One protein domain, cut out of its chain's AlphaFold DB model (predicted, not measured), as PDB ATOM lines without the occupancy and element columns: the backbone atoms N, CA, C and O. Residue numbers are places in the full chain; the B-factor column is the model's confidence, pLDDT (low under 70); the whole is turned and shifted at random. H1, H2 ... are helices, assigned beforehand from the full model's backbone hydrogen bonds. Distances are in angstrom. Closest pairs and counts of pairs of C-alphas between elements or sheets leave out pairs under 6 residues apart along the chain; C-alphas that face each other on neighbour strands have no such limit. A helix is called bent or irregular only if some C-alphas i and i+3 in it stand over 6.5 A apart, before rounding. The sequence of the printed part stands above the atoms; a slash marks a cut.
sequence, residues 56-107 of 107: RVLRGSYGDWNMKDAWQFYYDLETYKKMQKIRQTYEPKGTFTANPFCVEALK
ATOM      1  N   ARG A  56      53.302 -41.230 -41.808       89.31
ATOM      2  CA  ARG A  56      52.304 -42.237 -42.143       89.31
ATOM      3  C   ARG A  56      52.287 -42.458 -43.652       89.31
ATOM      4  O   ARG A  56      52.285 -41.518 -44.441       89.31
ATOM      5  N   VAL A  57      52.284 -43.727 -44.051       83.81
ATOM      6  CA  VAL A  57      52.208 -44.145 -45.463       83.81
ATOM      7  C   VAL A  57      50.786 -44.504 -45.892       83.81
ATOM      8  O   VAL A  57      50.481 -44.451 -47.081       83.81
ATOM      9  N   LEU A  58      49.910 -44.844 -44.940       87.19
ATOM     10  CA  LEU A  58      48.518 -45.196 -45.205       87.19
ATOM     11  C   LEU A  58      47.590 -44.020 -44.936       87.19
ATOM     12  O   LEU A  58      47.604 -43.445 -43.852       87.19
ATOM     13  N   ARG A  59      46.748 -43.703 -45.916       85.94
ATOM     14  CA  ARG A  59      45.723 -42.660 -45.829       85.94
ATOM     15  C   ARG A  59      44.827 -42.863 -44.597       85.94
ATOM     16  O   ARG A  59      44.239 -43.929 -44.457       85.94
ATOM     17  N   GLY A  60      44.677 -41.831 -43.763       84.62
ATOM     18  CA  GLY A  60      43.762 -41.838 -42.611       84.62
ATOM     19  C   GLY A  60      44.206 -42.714 -41.434       84.62
ATOM     20  O   GLY A  60      43.372 -43.093 -40.625       84.62
ATOM     21  N   SER A  61      45.492 -43.067 -41.353       86.81
ATOM     22  CA  SER A  61      46.043 -43.910 -40.276       86.81
ATOM     23  C   SER A  61      46.554 -43.135 -39.057       86.81
ATOM     24  O   SER A  61      46.831 -43.721 -38.016       86.81
ATOM     25  N   TYR A  62      46.696 -41.817 -39.170       84.88
ATOM     26  CA  TYR A  62      46.848 -40.917 -38.033       84.88
ATOM     27  C   TYR A  62      45.455 -40.618 -37.487       84.88
ATOM     28  O   TYR A  62      44.604 -40.272 -38.296       84.88
ATOM     29  N   GLY A  63      45.236 -40.750 -36.172       83.19
ATOM     30  CA  GLY A  63      43.928 -40.796 -35.484       83.19
ATOM     31  C   GLY A  63      42.972 -39.598 -35.624       83.19
ATOM     32  O   GLY A  63      42.082 -39.446 -34.794       83.19
ATOM     33  N   ASP A  64      43.136 -38.768 -36.650       86.56
ATOM     34  CA  ASP A  64      42.222 -37.719 -37.071       86.56
ATOM     35  C   ASP A  64      41.806 -37.934 -38.541       86.56
ATOM     36  O   ASP A  64      42.623 -38.229 -39.422       86.56
ATOM     37  N   TRP A  65      40.510 -37.781 -38.806       88.69
ATOM     38  CA  TRP A  65      39.904 -37.944 -40.126       88.69
ATOM     39  C   TRP A  65      39.861 -36.640 -40.944       88.69
ATOM     40  O   TRP A  65      39.460 -36.651 -42.111       88.69
ATOM     41  N   ASN A  66      40.303 -35.516 -40.383       92.88
ATOM     42  CA  ASN A  66      40.413 -34.244 -41.083       92.88
ATOM     43  C   ASN A  66      41.852 -33.999 -41.565       92.88
ATOM     44  O   ASN A  66      42.782 -33.860 -40.770       92.88
ATOM     45  N   MET A  67      42.056 -33.908 -42.885       93.38
ATOM     46  CA  MET A  67      43.401 -33.717 -43.453       93.38
ATOM     47  C   MET A  67      44.050 -32.423 -42.958       93.38
ATOM     48  O   MET A  67      45.242 -32.418 -42.667       93.38
ATOM     49  N   LYS A  68      43.270 -31.348 -42.811       92.88
ATOM     50  CA  LYS A  68      43.771 -30.047 -42.354       92.88
ATOM     51  C   LYS A  68      44.454 -30.118 -40.983       92.88
ATOM     52  O   LYS A  68      45.377 -29.347 -40.725       92.88
ATOM     53  N   ASP A  69      44.027 -31.050 -40.137       94.06
ATOM     54  CA  ASP A  69      44.531 -31.209 -38.772       94.06
ATOM     55  C   ASP A  69      45.640 -32.277 -38.690       94.06
ATOM     56  O   ASP A  69      46.426 -32.301 -37.740       94.06
ATOM     57  N   ALA A  70      45.766 -33.127 -39.719       95.12
ATOM     58  CA  ALA A  70      46.683 -34.265 -39.745       95.12
ATOM     59  C   ALA A  70      47.764 -34.214 -40.842       95.12
ATOM     60  O   ALA A  70      48.613 -35.107 -40.897       95.12
ATOM     61  N   TRP A  71      47.761 -33.217 -41.734       94.69
ATOM     62  CA  TRP A  71      48.591 -33.213 -42.948       94.69
ATOM     63  C   TRP A  71      50.084 -33.412 -42.678       94.69
ATOM     64  O   TRP A  71      50.754 -34.075 -43.469       94.69
ATOM     65  N   GLN A  72      50.595 -32.900 -41.553       94.94
ATOM     66  CA  GLN A  72      52.008 -32.979 -41.167       94.94
ATOM     67  C   GLN A  72      52.534 -34.415 -41.028       94.94
ATOM     68  O   GLN A  72      53.744 -34.636 -41.062       94.94
ATOM     69  N   PHE A  73      51.639 -35.395 -40.887       94.00
ATOM     70  CA  PHE A  73      51.995 -36.811 -40.818       94.00
ATOM     71  C   PHE A  73      52.099 -37.471 -42.194       94.00
ATOM     72  O   PHE A  73      52.665 -38.557 -42.303       94.00
ATOM     73  N   TYR A  74      51.597 -36.821 -43.243       93.94
ATOM     74  CA  TYR A  74      51.507 -37.359 -44.606       93.94
ATOM     75  C   TYR A  74      52.323 -36.556 -45.621       93.94
ATOM     76  O   TYR A  74      52.752 -37.100 -46.639       93.94
ATOM     77  N   TYR A  75      52.551 -35.273 -45.339       94.12
ATOM     78  CA  TYR A  75      53.265 -34.342 -46.199       94.12
ATOM     79  C   TYR A  75      54.277 -33.518 -45.404       94.12
ATOM     80  O   TYR A  75      54.068 -33.201 -44.234       94.12
ATOM     81  N   ASP A  76      55.356 -33.103 -46.065       93.19
ATOM     82  CA  ASP A  76      56.080 -31.911 -45.646       93.19
ATOM     83  C   ASP A  76      55.335 -30.640 -46.088       93.19
ATOM     84  O   ASP A  76      54.427 -30.671 -46.923       93.19
ATOM     85  N   LEU A  77      55.709 -29.503 -45.496       94.38
ATOM     86  CA  LEU A  77      55.022 -28.231 -45.720       94.38
ATOM     87  C   LEU A  77      55.072 -27.786 -47.188       94.38
ATOM     88  O   LEU A  77      54.098 -27.237 -47.703       94.38
ATOM     89  N   GLU A  78      56.208 -27.994 -47.853       93.75
ATOM     90  CA  GLU A  78      56.413 -27.588 -49.244       93.75
ATOM     91  C   GLU A  78      55.491 -28.372 -50.183       93.75
ATOM     92  O   GLU A  78      54.753 -27.790 -50.985       93.75
ATOM     93  N   THR A  79      55.475 -29.695 -50.033       93.62
ATOM     94  CA  THR A  79      54.633 -30.590 -50.821       93.62
ATOM     95  C   THR A  79      53.163 -30.328 -50.534       93.62
ATOM     96  O   THR A  79      52.376 -30.248 -51.478       93.62
ATOM     97  N   TYR A  80      52.788 -30.128 -49.266       95.56
ATOM     98  CA  TYR A  80      51.408 -29.824 -48.895       95.56
ATOM     99  C   TYR A  80      50.916 -28.542 -49.571       95.56
ATOM    100  O   TYR A  80      49.927 -28.576 -50.303       95.56
ATOM    101  N   LYS A  81      51.668 -27.438 -49.454       96.12
ATOM    102  CA  LYS A  81      51.340 -26.166 -50.122       96.12
ATOM    103  C   LYS A  81      51.248 -26.302 -51.639       96.12
ATOM    104  O   LYS A  81      50.355 -25.722 -52.262       96.12
ATOM    105  N   LYS A  82      52.141 -27.084 -52.252       94.94
ATOM    106  CA  LYS A  82      52.078 -27.379 -53.690       94.94
ATOM    107  C   LYS A  82      50.776 -28.096 -54.052       94.94
ATOM    108  O   LYS A  82      50.142 -27.719 -55.036       94.94
ATOM    109  N   MET A  83      50.359 -29.088 -53.265       94.50
ATOM    110  CA  MET A  83      49.094 -29.799 -53.480       94.50
ATOM    111  C   MET A  83      47.883 -28.875 -53.295       94.50
ATOM    112  O   MET A  83      46.994 -28.877 -54.145       94.50
ATOM    113  N   GLN A  84      47.882 -28.022 -52.264       95.44
ATOM    114  CA  GLN A  84      46.824 -27.028 -52.044       95.44
ATOM    115  C   GLN A  84      46.676 -26.076 -53.248       95.44
ATOM    116  O   GLN A  84      45.559 -25.785 -53.683       95.44
ATOM    117  N   LYS A  85      47.795 -25.626 -53.840       96.12
ATOM    118  CA  LYS A  85      47.800 -24.773 -55.043       96.12
ATOM    119  C   LYS A  85      47.280 -25.501 -56.287       96.12
ATOM    120  O   LYS A  85      46.526 -24.925 -57.071       96.12
ATOM    121  N   ILE A  86      47.666 -26.765 -56.474       94.44
ATOM    122  CA  ILE A  86      47.143 -27.601 -57.565       94.44
ATOM    123  C   ILE A  86      45.627 -27.735 -57.421       94.44
ATOM    124  O   ILE A  86      44.903 -27.506 -58.388       94.44
ATOM    125  N   ARG A  87      45.133 -28.017 -56.213       93.88
ATOM    126  CA  ARG A  87      43.694 -28.106 -55.962       93.88
ATOM    127  C   ARG A  87      42.972 -26.788 -56.237       93.88
ATOM    128  O   ARG A  87      41.971 -26.796 -56.937       93.88
ATOM    129  N   GLN A  88      43.511 -25.659 -55.780       95.06
ATOM    130  CA  GLN A  88      42.959 -24.335 -56.092       95.06
ATOM    131  C   GLN A  88      42.838 -24.101 -57.611       95.06
ATOM    132  O   GLN A  88      41.848 -23.546 -58.075       95.06
ATOM    133  N   THR A  89      43.833 -24.547 -58.384       95.69
ATOM    134  CA  THR A  89      43.899 -24.331 -59.839       95.69
ATOM    135  C   THR A  89      42.923 -25.221 -60.608       95.69
ATOM    136  O   THR A  89      42.221 -24.749 -61.498       95.69
ATOM    137  N   TYR A  90      42.894 -26.515 -60.287       94.25
ATOM    138  CA  TYR A  90      42.193 -27.525 -61.089       94.25
ATOM    139  C   TYR A  90      40.860 -27.975 -60.488       94.25
ATOM    140  O   TYR A  90      40.063 -28.616 -61.168       94.25
ATOM    141  N   GLU A  91      40.595 -27.638 -59.228       91.75
ATOM    142  CA  GLU A  91      39.400 -28.044 -58.491       91.75
ATOM    143  C   GLU A  91      38.793 -26.883 -57.673       91.75
ATOM    144  O   GLU A  91      38.429 -27.054 -56.513       91.75
ATOM    145  N   PRO A  92      38.619 -25.676 -58.246       89.62
ATOM    146  CA  PRO A  92      38.212 -24.493 -57.478       89.62
ATOM    147  C   PRO A  92      36.821 -24.604 -56.829       89.62
ATOM    148  O   PRO A  92      36.496 -23.831 -55.933       89.62
ATOM    149  N   LYS A  93      35.979 -25.540 -57.288       90.19
ATOM    150  CA  LYS A  93      34.586 -25.702 -56.842       90.19
ATOM    151  C   LYS A  93      34.380 -26.767 -55.764       90.19
ATOM    152  O   LYS A  93      33.250 -26.925 -55.313       90.19
ATOM    153  N   GLY A  94      35.402 -27.531 -55.376       87.94
ATOM    154  CA  GLY A  94      35.204 -28.607 -54.397       87.94
ATOM    155  C   GLY A  94      34.444 -29.838 -54.934       87.94
ATOM    156  O   GLY A  94      34.029 -30.688 -54.149       87.94
ATOM    157  N   THR A  95      34.277 -29.974 -56.256       89.88
ATOM    158  CA  THR A  95      33.560 -31.081 -56.914       89.88
ATOM    159  C   THR A  95      34.069 -32.488 -56.559       89.88
ATOM    160  O   THR A  95      33.261 -33.405 -56.446       89.88
ATOM    161  N   PHE A  96      35.373 -32.685 -56.349       85.69
ATOM    162  CA  PHE A  96      35.983 -33.997 -56.068       85.69
ATOM    163  C   PHE A  96      36.296 -34.204 -54.578       85.69
ATOM    164  O   PHE A  96      37.167 -34.991 -54.199       85.69
ATOM    165  N   THR A  97      35.562 -33.509 -53.709       82.69
ATOM    166  CA  THR A  97      35.799 -33.476 -52.262       82.69
ATOM    167  C   THR A  97      34.835 -34.391 -51.517       82.69
ATOM    168  O   THR A  97      33.936 -33.941 -50.815       82.69
ATOM    169  N   ALA A  98      35.005 -35.701 -51.675       78.06
ATOM    170  CA  ALA A  98      34.049 -36.666 -51.130       78.06
ATOM    171  C   ALA A  98      34.099 -36.824 -49.594       78.06
ATOM    172  O   ALA A  98      33.166 -37.365 -49.009       78.06
ATOM    173  N   ASN A  99      35.192 -36.427 -48.929       87.62
ATOM    174  CA  ASN A  99      35.369 -36.590 -47.479       87.62
ATOM    175  C   ASN A  99      36.406 -35.587 -46.917       87.62
ATOM    176  O   ASN A  99      37.197 -35.053 -47.698       87.62
ATOM    177  N   PRO A 100      36.440 -35.335 -45.591       90.19
ATOM    178  CA  PRO A 100      37.338 -34.344 -44.975       90.19
ATOM    179  C   PRO A 100      38.823 -34.740 -45.001       90.19
ATOM    180  O   PRO A 100      39.695 -33.897 -44.798       90.19
ATOM    181  N   PHE A 101      39.147 -35.993 -45.324       93.00
ATOM    182  CA  PHE A 101      40.524 -36.449 -45.489       93.00
ATOM    183  C   PHE A 101      41.033 -36.163 -46.918       93.00
ATOM    184  O   PHE A 101      41.377 -37.064 -47.696       93.00
ATOM    185  N   CYS A 102      41.035 -34.882 -47.286       92.56
ATOM    186  CA  CYS A 102      41.498 -34.356 -48.568       92.56
ATOM    187  C   CYS A 102      42.281 -33.045 -48.365       92.56
ATOM    188  O   CYS A 102      41.922 -32.234 -47.524       92.56
ATOM    189  N   VAL A 103      43.340 -32.819 -49.148       93.19
ATOM    190  CA  VAL A 103      44.159 -31.591 -49.058       93.19
ATOM    191  C   VAL A 103      43.322 -30.387 -49.460       93.19
ATOM    192  O   VAL A 103      42.950 -30.350 -50.624       93.19
ATOM    193  N   GLU A 104      43.015 -29.425 -48.595       91.81
ATOM    194  CA  GLU A 104      42.194 -28.256 -48.957       91.81
ATOM    195  C   GLU A 104      42.811 -27.375 -50.056       91.81
ATOM    196  O   GLU A 104      44.016 -27.376 -50.286       91.81
ATOM    197  N   ALA A 105      41.979 -26.603 -50.759       92.06
ATOM    198  CA  ALA A 105      42.487 -25.583 -51.667       92.06
ATOM    199  C   ALA A 105      43.207 -24.485 -50.870       92.06
ATOM    200  O   ALA A 105      42.771 -24.110 -49.776       92.06
ATOM    201  N   LEU A 106      44.293 -23.955 -51.436       88.88
ATOM    202  CA  LEU A 106      44.961 -22.790 -50.864       88.88
ATOM    203  C   LEU A 106      43.981 -21.606 -50.898       88.88
ATOM    204  O   LEU A 106      43.360 -21.359 -51.934       88.88
ATOM    205  N   LYS A 107      43.815 -20.925 -49.762       77.56
ATOM    206  CA  LYS A 107      43.019 -19.695 -49.676       77.56
ATOM    207  C   LYS A 107      43.821 -18.500 -50.164       77.56
ATOM    208  O   LYS A 107      45.024 -18.443 -49.823       77.56
TER     209      LYS A 107
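Overview. This is residues 56 to 107 of the 107 residues of an uncharacterized protein of Gibberella moniliformis (strain M3125 / FGSC 7600) (UniProt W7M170). A short helix, H1, and a longer one, H2, make a corner, and the long tail after H2, residues 91 to 107, loops out from the end of H2 and folds back through the middle of the domain to end beside H2. Residues 56 to 66 loop beside H1. The printed part has 52 residues, 21 of them in the two named helices, H1 then H2, with no named strand: all helix by class, though under half are in named elements. It is compact, with a radius of gyration of the C-alphas of 10.8 A, and rounded, spanning 28 by 24 by 16 A.

Arrangement. H1, residues 67 to 73, and H2, residues 77 to 90, are close but not clearly touching; their closest C-alphas, of Trp 71 and Tyr 80, are 7.4 A apart. They run opposite ways at a steep tilt of 40 degrees. In H2 every O i to N i+4 pair is within hydrogen-bond range; in H1 1 of 3 is, beside 2 of 4 O i to N i+3 pairs.

Along the chain. H1 begins at C-alpha 67 (43.401, -33.717, -43.453) and is irregular, C-alphas 69 and 72 being 8.0 A apart. H2, 20.0 A long, ends at C-alpha 90 (42.193, -27.525, -61.089).

Size, cuts and confidence. The link from H1 to H2 is tight. Residues 91 to 107 hold no named element. The printed part has no cut, and no printed residue is under 70 in pLDDT.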